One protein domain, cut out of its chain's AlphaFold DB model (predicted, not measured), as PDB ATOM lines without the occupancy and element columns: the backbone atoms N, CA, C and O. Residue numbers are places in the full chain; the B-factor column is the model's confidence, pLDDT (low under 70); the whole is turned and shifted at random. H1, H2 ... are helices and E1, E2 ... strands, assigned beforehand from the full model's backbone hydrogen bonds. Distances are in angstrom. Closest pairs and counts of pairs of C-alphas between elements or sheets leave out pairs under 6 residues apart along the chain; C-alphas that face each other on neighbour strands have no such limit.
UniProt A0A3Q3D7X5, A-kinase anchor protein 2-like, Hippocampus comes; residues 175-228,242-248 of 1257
ATOM      1  N   MET A 175     138.775 206.181 256.562       68.31
ATOM      2  CA  MET A 175     138.804 207.650 256.451       68.31
ATOM      3  C   MET A 175     139.831 208.156 255.425       68.31
ATOM      4  O   MET A 175     139.763 209.304 254.991       68.31
ATOM      5  N   PHE A 176     140.791 207.314 255.033       69.50
ATOM      6  CA  PHE A 176     141.860 207.667 254.102       69.50
ATOM      7  C   PHE A 176     142.178 206.528 253.128       69.50
ATOM      8  O   PHE A 176     142.130 205.343 253.470       69.50
ATOM      9  N   ALA A 177     142.518 206.922 251.902       77.25
ATOM     10  CA  ALA A 177     142.644 206.055 250.746       77.25
ATOM     11  C   ALA A 177     143.664 206.624 249.746       77.25
ATOM     12  O   ALA A 177     143.582 207.800 249.373       77.25
ATOM     13  N   MET A 178     144.622 205.801 249.307       82.62
ATOM     14  CA  MET A 178     145.698 206.223 248.407       82.62
ATOM     15  C   MET A 178     146.104 205.130 247.413       82.62
ATOM     16  O   MET A 178     146.348 203.979 247.769       82.62
ATOM     17  N   GLU A 179     146.230 205.513 246.150       83.00
ATOM     18  CA  GLU A 179     146.750 204.672 245.077       83.00
ATOM     19  C   GLU A 179     148.255 204.883 244.907       83.00
ATOM     20  O   GLU A 179     148.690 206.011 244.678       83.00
ATOM     21  N   ILE A 180     149.045 203.806 245.001       82.50
ATOM     22  CA  ILE A 180     150.502 203.839 244.847       82.50
ATOM     23  C   ILE A 180     150.882 202.984 243.631       82.50
ATOM     24  O   ILE A 180     150.771 201.757 243.643       82.50
ATOM     25  N   ASN A 181     151.352 203.635 242.568       79.81
ATOM     26  CA  ASN A 181     151.806 202.944 241.361       79.81
ATOM     27  C   ASN A 181     153.305 202.655 241.465       79.81
ATOM     28  O   ASN A 181     154.091 203.563 241.742       79.81
ATOM     29  N   VAL A 182     153.707 201.401 241.244       79.81
ATOM     30  CA  VAL A 182     155.092 200.937 241.426       79.81
ATOM     31  C   VAL A 182     155.630 200.346 240.124       79.81
ATOM     32  O   VAL A 182     155.010 199.481 239.509       79.81
ATOM     33  N   GLN A 183     156.815 200.796 239.721       76.25
ATOM     34  CA  GLN A 183     157.628 200.172 238.685       76.25
ATOM     35  C   GLN A 183     158.674 199.267 239.334       76.25
ATOM     36  O   GLN A 183     159.435 199.700 240.197       76.25
ATOM     37  N   HIS A 184     158.732 198.017 238.884       70.69
ATOM     38  CA  HIS A 184     159.770 197.064 239.256       70.69
ATOM     39  C   HIS A 184     160.802 196.969 238.126       70.69
ATOM     40  O   HIS A 184     160.442 196.627 237.001       70.69
ATOM     41  N   ASP A 185     162.079 197.228 238.408       69.00
ATOM     42  CA  ASP A 185     163.168 196.959 237.465       69.00
ATOM     43  C   ASP A 185     163.519 195.455 237.489       69.00
ATOM     44  O   ASP A 185     164.036 194.957 238.495       69.00
ATOM     45  N   PRO A 186     163.265 194.697 236.402       60.81
ATOM     46  CA  PRO A 186     163.503 193.257 236.366       60.81
ATOM     47  C   PRO A 186     164.991 192.864 236.362       60.81
ATOM     48  O   PRO A 186     165.281 191.680 236.517       60.81
ATOM     49  N   GLN A 187     165.934 193.799 236.177       49.91
ATOM     50  CA  GLN A 187     167.374 193.499 236.190       49.91
ATOM     51  C   GLN A 187     168.053 193.783 237.534       49.91
ATOM     52  O   GLN A 187     169.079 193.168 237.829       49.91
ATOM     53  N   THR A 188     167.496 194.673 238.359       65.50
ATOM     54  CA  THR A 188     168.046 195.012 239.687       65.50
ATOM     55  C   THR A 188     167.179 194.545 240.856       65.50
ATOM     56  O   THR A 188     167.683 194.438 241.973       65.50
ATOM     57  N   GLY A 189     165.890 194.270 240.626       61.34
ATOM     58  CA  GLY A 189     164.907 194.056 241.692       61.34
ATOM     59  C   GLY A 189     164.494 195.344 242.415       61.34
ATOM     60  O   GLY A 189     163.796 195.284 243.429       61.34
ATOM     61  N   GLU A 190     164.929 196.515 241.934       60.66
ATOM     62  CA  GLU A 190     164.591 197.798 242.543       60.66
ATOM     63  C   GLU A 190     163.131 198.177 242.250       60.66
ATOM     64  O   GLU A 190     162.664 198.138 241.110       60.66
ATOM     65  N   GLN A 191     162.405 198.570 243.299       74.38
ATOM     66  CA  GLN A 191     161.026 199.049 243.217       74.38
ATOM     67  C   GLN A 191     161.009 200.571 243.353       74.38
ATOM     68  O   GLN A 191     161.379 201.113 244.398       74.38
ATOM     69  N   ARG A 192     160.564 201.261 242.301       73.44
ATOM     70  CA  ARG A 192     160.445 202.723 242.238       73.44
ATOM     71  C   ARG A 192     158.973 203.116 242.188       73.44
ATOM     72  O   ARG A 192     158.189 202.498 241.475       73.44
ATOM     73  N   ILE A 193     158.588 204.140 242.940       82.12
ATOM     74  CA  ILE A 193     157.212 204.650 242.943       82.12
ATOM     75  C   ILE A 193     157.064 205.657 241.802       82.12
ATOM     76  O   ILE A 193     157.918 206.521 241.627       82.12
ATOM     77  N   LEU A 194     155.995 205.513 241.018       74.56
ATOM     78  CA  LEU A 194     155.663 206.378 239.884       74.56
ATOM     79  C   LEU A 194     154.697 207.504 240.276       74.56
ATOM     80  O   LEU A 194     154.810 208.615 239.768       74.56
ATOM     81  N   SER A 195     153.737 207.216 241.159       76.00
ATOM     82  CA  SER A 195     152.763 208.192 241.663       76.00
ATOM     83  C   SER A 195     152.146 207.731 242.984       76.00
ATOM     84  O   SER A 195     152.034 206.527 243.229       76.00
ATOM     85  N   ALA A 196     151.681 208.687 243.790       83.50
ATOM     86  CA  ALA A 196     150.905 208.454 245.006       83.50
ATOM     87  C   ALA A 196     149.679 209.389 245.013       83.50
ATOM     88  O   ALA A 196     149.808 210.584 245.270       83.50
ATOM     89  N   ASN A 197     148.498 208.859 244.687       78.12
ATOM     90  CA  ASN A 197     147.286 209.648 244.439       78.12
ATOM     91  C   ASN A 197     146.268 209.467 245.574       78.12
ATOM     92  O   ASN A 197     145.863 208.342 245.868       78.12
ATOM     93  N   ARG A 198     145.797 210.562 246.185       79.81
ATOM     94  CA  ARG A 198     144.689 210.531 247.159       79.81
ATOM     95  C   ARG A 198     143.379 210.207 246.428       79.81
ATOM     96  O   ARG A 198     143.073 210.848 245.427       79.81
ATOM     97  N   MET A 199     142.618 209.227 246.913       70.69
ATOM     98  CA  MET A 199     141.391 208.736 246.261       70.69
ATOM     99  C   MET A 199     140.225 208.595 247.253       70.69
ATOM    100  O   MET A 199     140.404 208.781 248.455       70.69
ATOM    101  N   ASN A 200     139.029 208.252 246.765       70.12
ATOM    102  CA  ASN A 200     137.862 208.004 247.618       70.12
ATOM    103  C   ASN A 200     137.917 206.601 248.261       70.12
ATOM    104  O   ASN A 200     138.119 205.618 247.541       70.12
ATOM    105  N   PRO A 201     137.659 206.456 249.576       68.75
ATOM    106  CA  PRO A 201     137.684 205.156 250.256       68.75
ATOM    107  C   PRO A 201     136.562 204.205 249.807       68.75
ATOM    108  O   PRO A 201     136.726 202.992 249.879       68.75
ATOM    109  N   SER A 202     135.443 204.720 249.294       71.69
ATOM    110  CA  SER A 202     134.325 203.897 248.803       71.69
ATOM    111  C   SER A 202     134.622 203.183 247.478       71.69
ATOM    112  O   SER A 202     134.028 202.148 247.196       71.69
ATOM    113  N   GLU A 203     135.555 203.701 246.674       64.88
ATOM    114  CA  GLU A 203     135.957 203.114 245.382       64.88
ATOM    115  C   GLU A 203     137.140 202.136 245.507       64.88
ATOM    116  O   GLU A 203     137.620 201.592 244.511       64.88
ATOM    117  N   ALA A 204     137.626 201.933 246.735       63.75
ATOM    118  CA  ALA A 204     138.792 201.135 247.086       63.75
ATOM    119  C   ALA A 204     138.634 199.646 246.737       63.75
ATOM    120  O   ALA A 204     139.232 199.132 245.787       63.75
ATOM    121  N   GLY A 205     137.802 198.953 247.522       61.31
ATOM    122  CA  GLY A 205     137.670 197.496 247.497       61.31
ATOM    123  C   GLY A 205     136.912 196.948 246.288       61.31
ATOM    124  O   GLY A 205     136.918 195.743 246.066       61.31
ATOM    125  N   SER A 206     136.287 197.811 245.484       61.50
ATOM    126  CA  SER A 206     135.606 197.438 244.239       61.50
ATOM    127  C   SER A 206     136.544 197.324 243.032       61.50
ATOM    128  O   SER A 206     136.098 196.912 241.964       61.50
ATOM    129  N   ARG A 207     137.824 197.713 243.161       65.12
ATOM    130  CA  ARG A 207     138.774 197.808 242.037       65.12
ATOM    131  C   ARG A 207     140.064 196.974 242.210       65.12
ATOM    132  O   ARG A 207     141.031 197.245 241.501       65.12
ATOM    133  N   GLY A 208     140.151 196.022 243.141       68.50
ATOM    134  CA  GLY A 208     141.390 195.252 243.366       68.50
ATOM    135  C   GLY A 208     141.226 194.023 244.264       68.50
ATOM    136  O   GLY A 208     140.174 193.825 244.867       68.50
ATOM    137  N   VAL A 209     142.273 193.201 244.361       73.50
ATOM    138  CA  VAL A 209     142.315 191.980 245.188       73.50
ATOM    139  C   VAL A 209     143.006 192.282 246.516       73.50
ATOM    140  O   VAL A 209     144.129 192.772 246.526       73.50
ATOM    141  N   LYS A 210     142.355 191.985 247.644       82.75
ATOM    142  CA  LYS A 210     142.880 192.228 248.999       82.75
ATOM    143  C   LYS A 210     144.108 191.342 249.279       82.75
ATOM    144  O   LYS A 210     143.971 190.125 249.334       82.75
ATOM    145  N   ILE A 211     145.283 191.953 249.461       78.56
ATOM    146  CA  ILE A 211     146.594 191.283 249.649       78.56
ATOM    147  C   ILE A 211     147.220 191.489 251.037       78.56
ATOM    148  O   ILE A 211     148.211 190.836 251.367       78.56
ATOM    149  N   TYR A 212     146.669 192.394 251.847       81.00
ATOM    150  CA  TYR A 212     147.043 192.587 253.250       81.00
ATOM    151  C   TYR A 212     145.886 193.207 254.034       81.00
ATOM    152  O   TYR A 212     145.118 194.003 253.484       81.00
ATOM    153  N   ASP A 213     145.784 192.824 255.304       85.44
ATOM    154  CA  ASP A 213     144.877 193.372 256.307       85.44
ATOM    155  C   ASP A 213     145.434 193.071 257.707       85.44
ATOM    156  O   ASP A 213     145.745 191.916 258.001       85.44
ATOM    157  N   ASP A 214     145.561 194.090 258.554       80.06
ATOM    158  CA  ASP A 214     145.841 193.972 259.995       80.06
ATOM    159  C   ASP A 214     144.717 194.583 260.859       80.06
ATOM    160  O   ASP A 214     144.927 194.927 262.022       80.06
ATOM    161  N   GLY A 215     143.535 194.800 260.271       74.12
ATOM    162  CA  GLY A 215     142.418 195.551 260.847       74.12
ATOM    163  C   GLY A 215     142.594 197.074 260.777       74.12
ATOM    164  O   GLY A 215     141.601 197.805 260.718       74.12
ATOM    165  N   ARG A 216     143.838 197.573 260.729       71.88
ATOM    166  CA  ARG A 216     144.171 199.009 260.750       71.88
ATOM    167  C   ARG A 216     144.614 199.572 259.397       71.88
ATOM    168  O   ARG A 216     144.576 200.784 259.169       71.88
ATOM    169  N   LYS A 217     145.039 198.707 258.484       78.75
ATOM    170  CA  LYS A 217     145.522 199.004 257.137       78.75
ATOM    171  C   LYS A 217     145.087 197.868 256.220       78.75
ATOM    172  O   LYS A 217     145.415 196.712 256.466       78.75
ATOM    173  N   VAL A 218     144.421 198.197 255.118       79.88
ATOM    174  CA  VAL A 218     144.031 197.221 254.093       79.88
ATOM    175  C   VAL A 218     144.699 197.591 252.779       79.88
ATOM    176  O   VAL A 218     144.678 198.753 252.372       79.88
ATOM    177  N   VAL A 219     145.287 196.616 252.090       79.81
ATOM    178  CA  VAL A 219     145.948 196.836 250.798       79.81
ATOM    179  C   VAL A 219     145.331 195.933 249.741       79.81
ATOM    180  O   VAL A 219     145.114 194.743 249.973       79.81
ATOM    181  N   TYR A 220     145.063 196.510 248.571       76.62
ATOM    182  CA  TYR A 220     144.493 195.833 247.415       76.62
ATOM    183  C   TYR A 220     145.444 195.955 246.219       76.62
ATOM    184  O   TYR A 220     145.816 197.057 245.811       76.62
ATOM    185  N   GLU A 221     145.818 194.819 245.643       77.81
ATOM    186  CA  GLU A 221     146.623 194.734 244.428       77.81
ATOM    187  C   GLU A 221     145.739 194.851 243.185       77.81
ATOM    188  O   GLU A 221     144.572 194.442 243.171       77.81
ATOM    189  N   VAL A 222     146.297 195.448 242.136       66.44
ATOM    190  CA  VAL A 222     145.579 195.828 240.925       66.44
ATOM    191  C   VAL A 222     146.410 195.436 239.713       66.44
ATOM    192  O   VAL A 222     147.445 196.035 239.424       66.44
ATOM    193  N   THR A 223     145.922 194.460 238.956       57.09
ATOM    194  CA  THR A 223     146.454 194.167 237.625       57.09
ATOM    195  C   THR A 223     146.033 195.274 236.658       57.09
ATOM    196  O   THR A 223     144.884 195.723 236.655       57.09
ATOM    197  N   SER A 224     146.944 195.699 235.777       55.00
ATOM    198  CA  SER A 224     146.692 196.794 234.818       55.00
ATOM    199  C   SER A 224     145.621 196.478 233.751       55.00
ATOM    200  O   SER A 224     145.323 197.318 232.909       55.00
ATOM    201  N   CYS A 225     145.030 195.279 233.780       43.50
ATOM    202  CA  CYS A 225     143.953 194.827 232.898       43.50
ATOM    203  C   CYS A 225     142.579 194.695 233.590       43.50
ATOM    204  O   CYS A 225     141.605 194.353 232.924       43.50
ATOM    205  N   GLY A 226     142.477 194.938 234.905       46.97
ATOM    206  CA  GLY A 226     141.206 194.887 235.645       46.97
ATOM    207  C   GLY A 226     140.597 193.487 235.831       46.97
ATOM    208  O   GLY A 226     139.458 193.375 236.282       46.97
ATOM    209  N   GLY A 227     141.331 192.423 235.491       43.81
ATOM    210  CA  GLY A 227     140.933 191.034 235.732       43.81
ATOM    211  C   GLY A 227     141.407 190.520 237.096       43.81
ATOM    212  O   GLY A 227     142.488 190.883 237.559       43.81
ATOM    213  N   VAL A 228     140.620 189.641 237.724       41.41
ATOM    214  CA  VAL A 228     140.996 188.975 238.984       41.41
ATOM    215  C   VAL A 228     142.271 188.154 238.769       41.41
ATOM    216  O   VAL A 228     142.249 187.175 238.023       41.41
ATOM    217  N   VAL A 242     154.492 196.772 253.637       79.88
ATOM    218  CA  VAL A 242     153.419 197.760 253.436       79.88
ATOM    219  C   VAL A 242     153.828 199.130 253.984       79.88
ATOM    220  O   VAL A 242     153.800 200.109 253.241       79.88
ATOM    221  N   ASP A 243     154.312 199.202 255.224       80.56
ATOM    222  CA  ASP A 243     154.752 200.463 255.834       80.56
ATOM    223  C   ASP A 243     155.961 201.068 255.099       80.56
ATOM    224  O   ASP A 243     156.021 202.280 254.894       80.56
ATOM    225  N   GLN A 244     156.886 200.241 254.593       79.75
ATOM    226  CA  GLN A 244     157.968 200.700 253.711       79.75
ATOM    227  C   GLN A 244     157.462 201.289 252.385       79.75
ATOM    228  O   GLN A 244     158.057 202.245 251.885       79.75
ATOM    229  N   LEU A 245     156.400 200.733 251.794       80.81
ATOM    230  CA  LEU A 245     155.808 201.277 250.570       80.81
ATOM    231  C   LEU A 245     155.135 202.630 250.850       80.81
ATOM    232  O   LEU A 245     155.394 203.597 250.137       80.81
ATOM    233  N   ILE A 246     154.345 202.717 251.924       81.31
ATOM    234  CA  ILE A 246     153.664 203.949 252.351       81.31
ATOM    235  C   ILE A 246     154.687 205.046 252.700       81.31
ATOM    236  O   ILE A 246     154.563 206.177 252.233       81.31
ATOM    237  N   GLN A 247     155.746 204.715 253.446       78.31
ATOM    238  CA  GLN A 247     156.791 205.670 253.831       78.31
ATOM    239  C   GLN A 247     157.632 206.153 252.635       78.31
ATOM    240  O   GLN A 247     158.106 207.290 252.645       78.31
ATOM    241  N   ARG A 248     157.814 205.332 251.589       74.25
ATOM    242  CA  ARG A 248     158.424 205.778 250.324       74.25
ATOM    243  C   ARG A 248     157.467 206.659 249.517       74.25
ATOM    244  O   ARG A 248     157.906 207.680 249.000       74.25
TER     245      ARG A 248
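AT A GLANCE: This is residues 175 to 228 and 242 to 248 of the 1257 residues of the protein "A-kinase anchor protein 2-like" of Hippocampus comes (UniProt A0A3Q3D7X5). A long hairpin, E1 and E2, has a shorter hairpin, E3 and E4, beside E1 and a short helix, H1, over one face; its loop, residues 185 to 190, sticks out. The printed part has 61 residues, with four named strands and one named helix in the order E1 E2 E3 E4 H1; the class is mostly strand, with strands holding 28 of the 35 residues in named elements, in two antiparallel two-stranded sheets. The whole is only just compact, close to loose, radius of gyration of the C-alphas 12.4 A, spans 36 by 27 by 21 A.

IN THESE COORDINATES: E1, residues 176 to 184, 25.6 A, begins at C-alpha (141.860, 207.667, 254.102). E2, 191 to 198, 20.4 A, bends by 56 degrees at 194. E3 is 209 to 213, 11.5 A; E4 217 to 222, 16.5 A; H1 242 to 248, 10.0 A, ending at C-alpha (158.424, 205.778, 250.324).

HOW THE PARTS SIT: In hairpin E1 and E2, N 181 and O 195 are 3.0 A apart; in hairpin E3 and E4, N 211 and O 219, 2.8 A. E1 and E4 are near each other, with 11 pairs of C-alphas within 10 A. The closest C-alphas of E2 and H1, Ile 193 and Arg 248, are 7.6 A apart. Every O i to N i+4 pair in H1 is within hydrogen-bond range.

THE WHOLE: Residues 229 to 241 are not printed; C-alphas 228 and 242 are 21.0 A apart. Mean pLDDT of the printed part is 71.4; 22 residues are under 70.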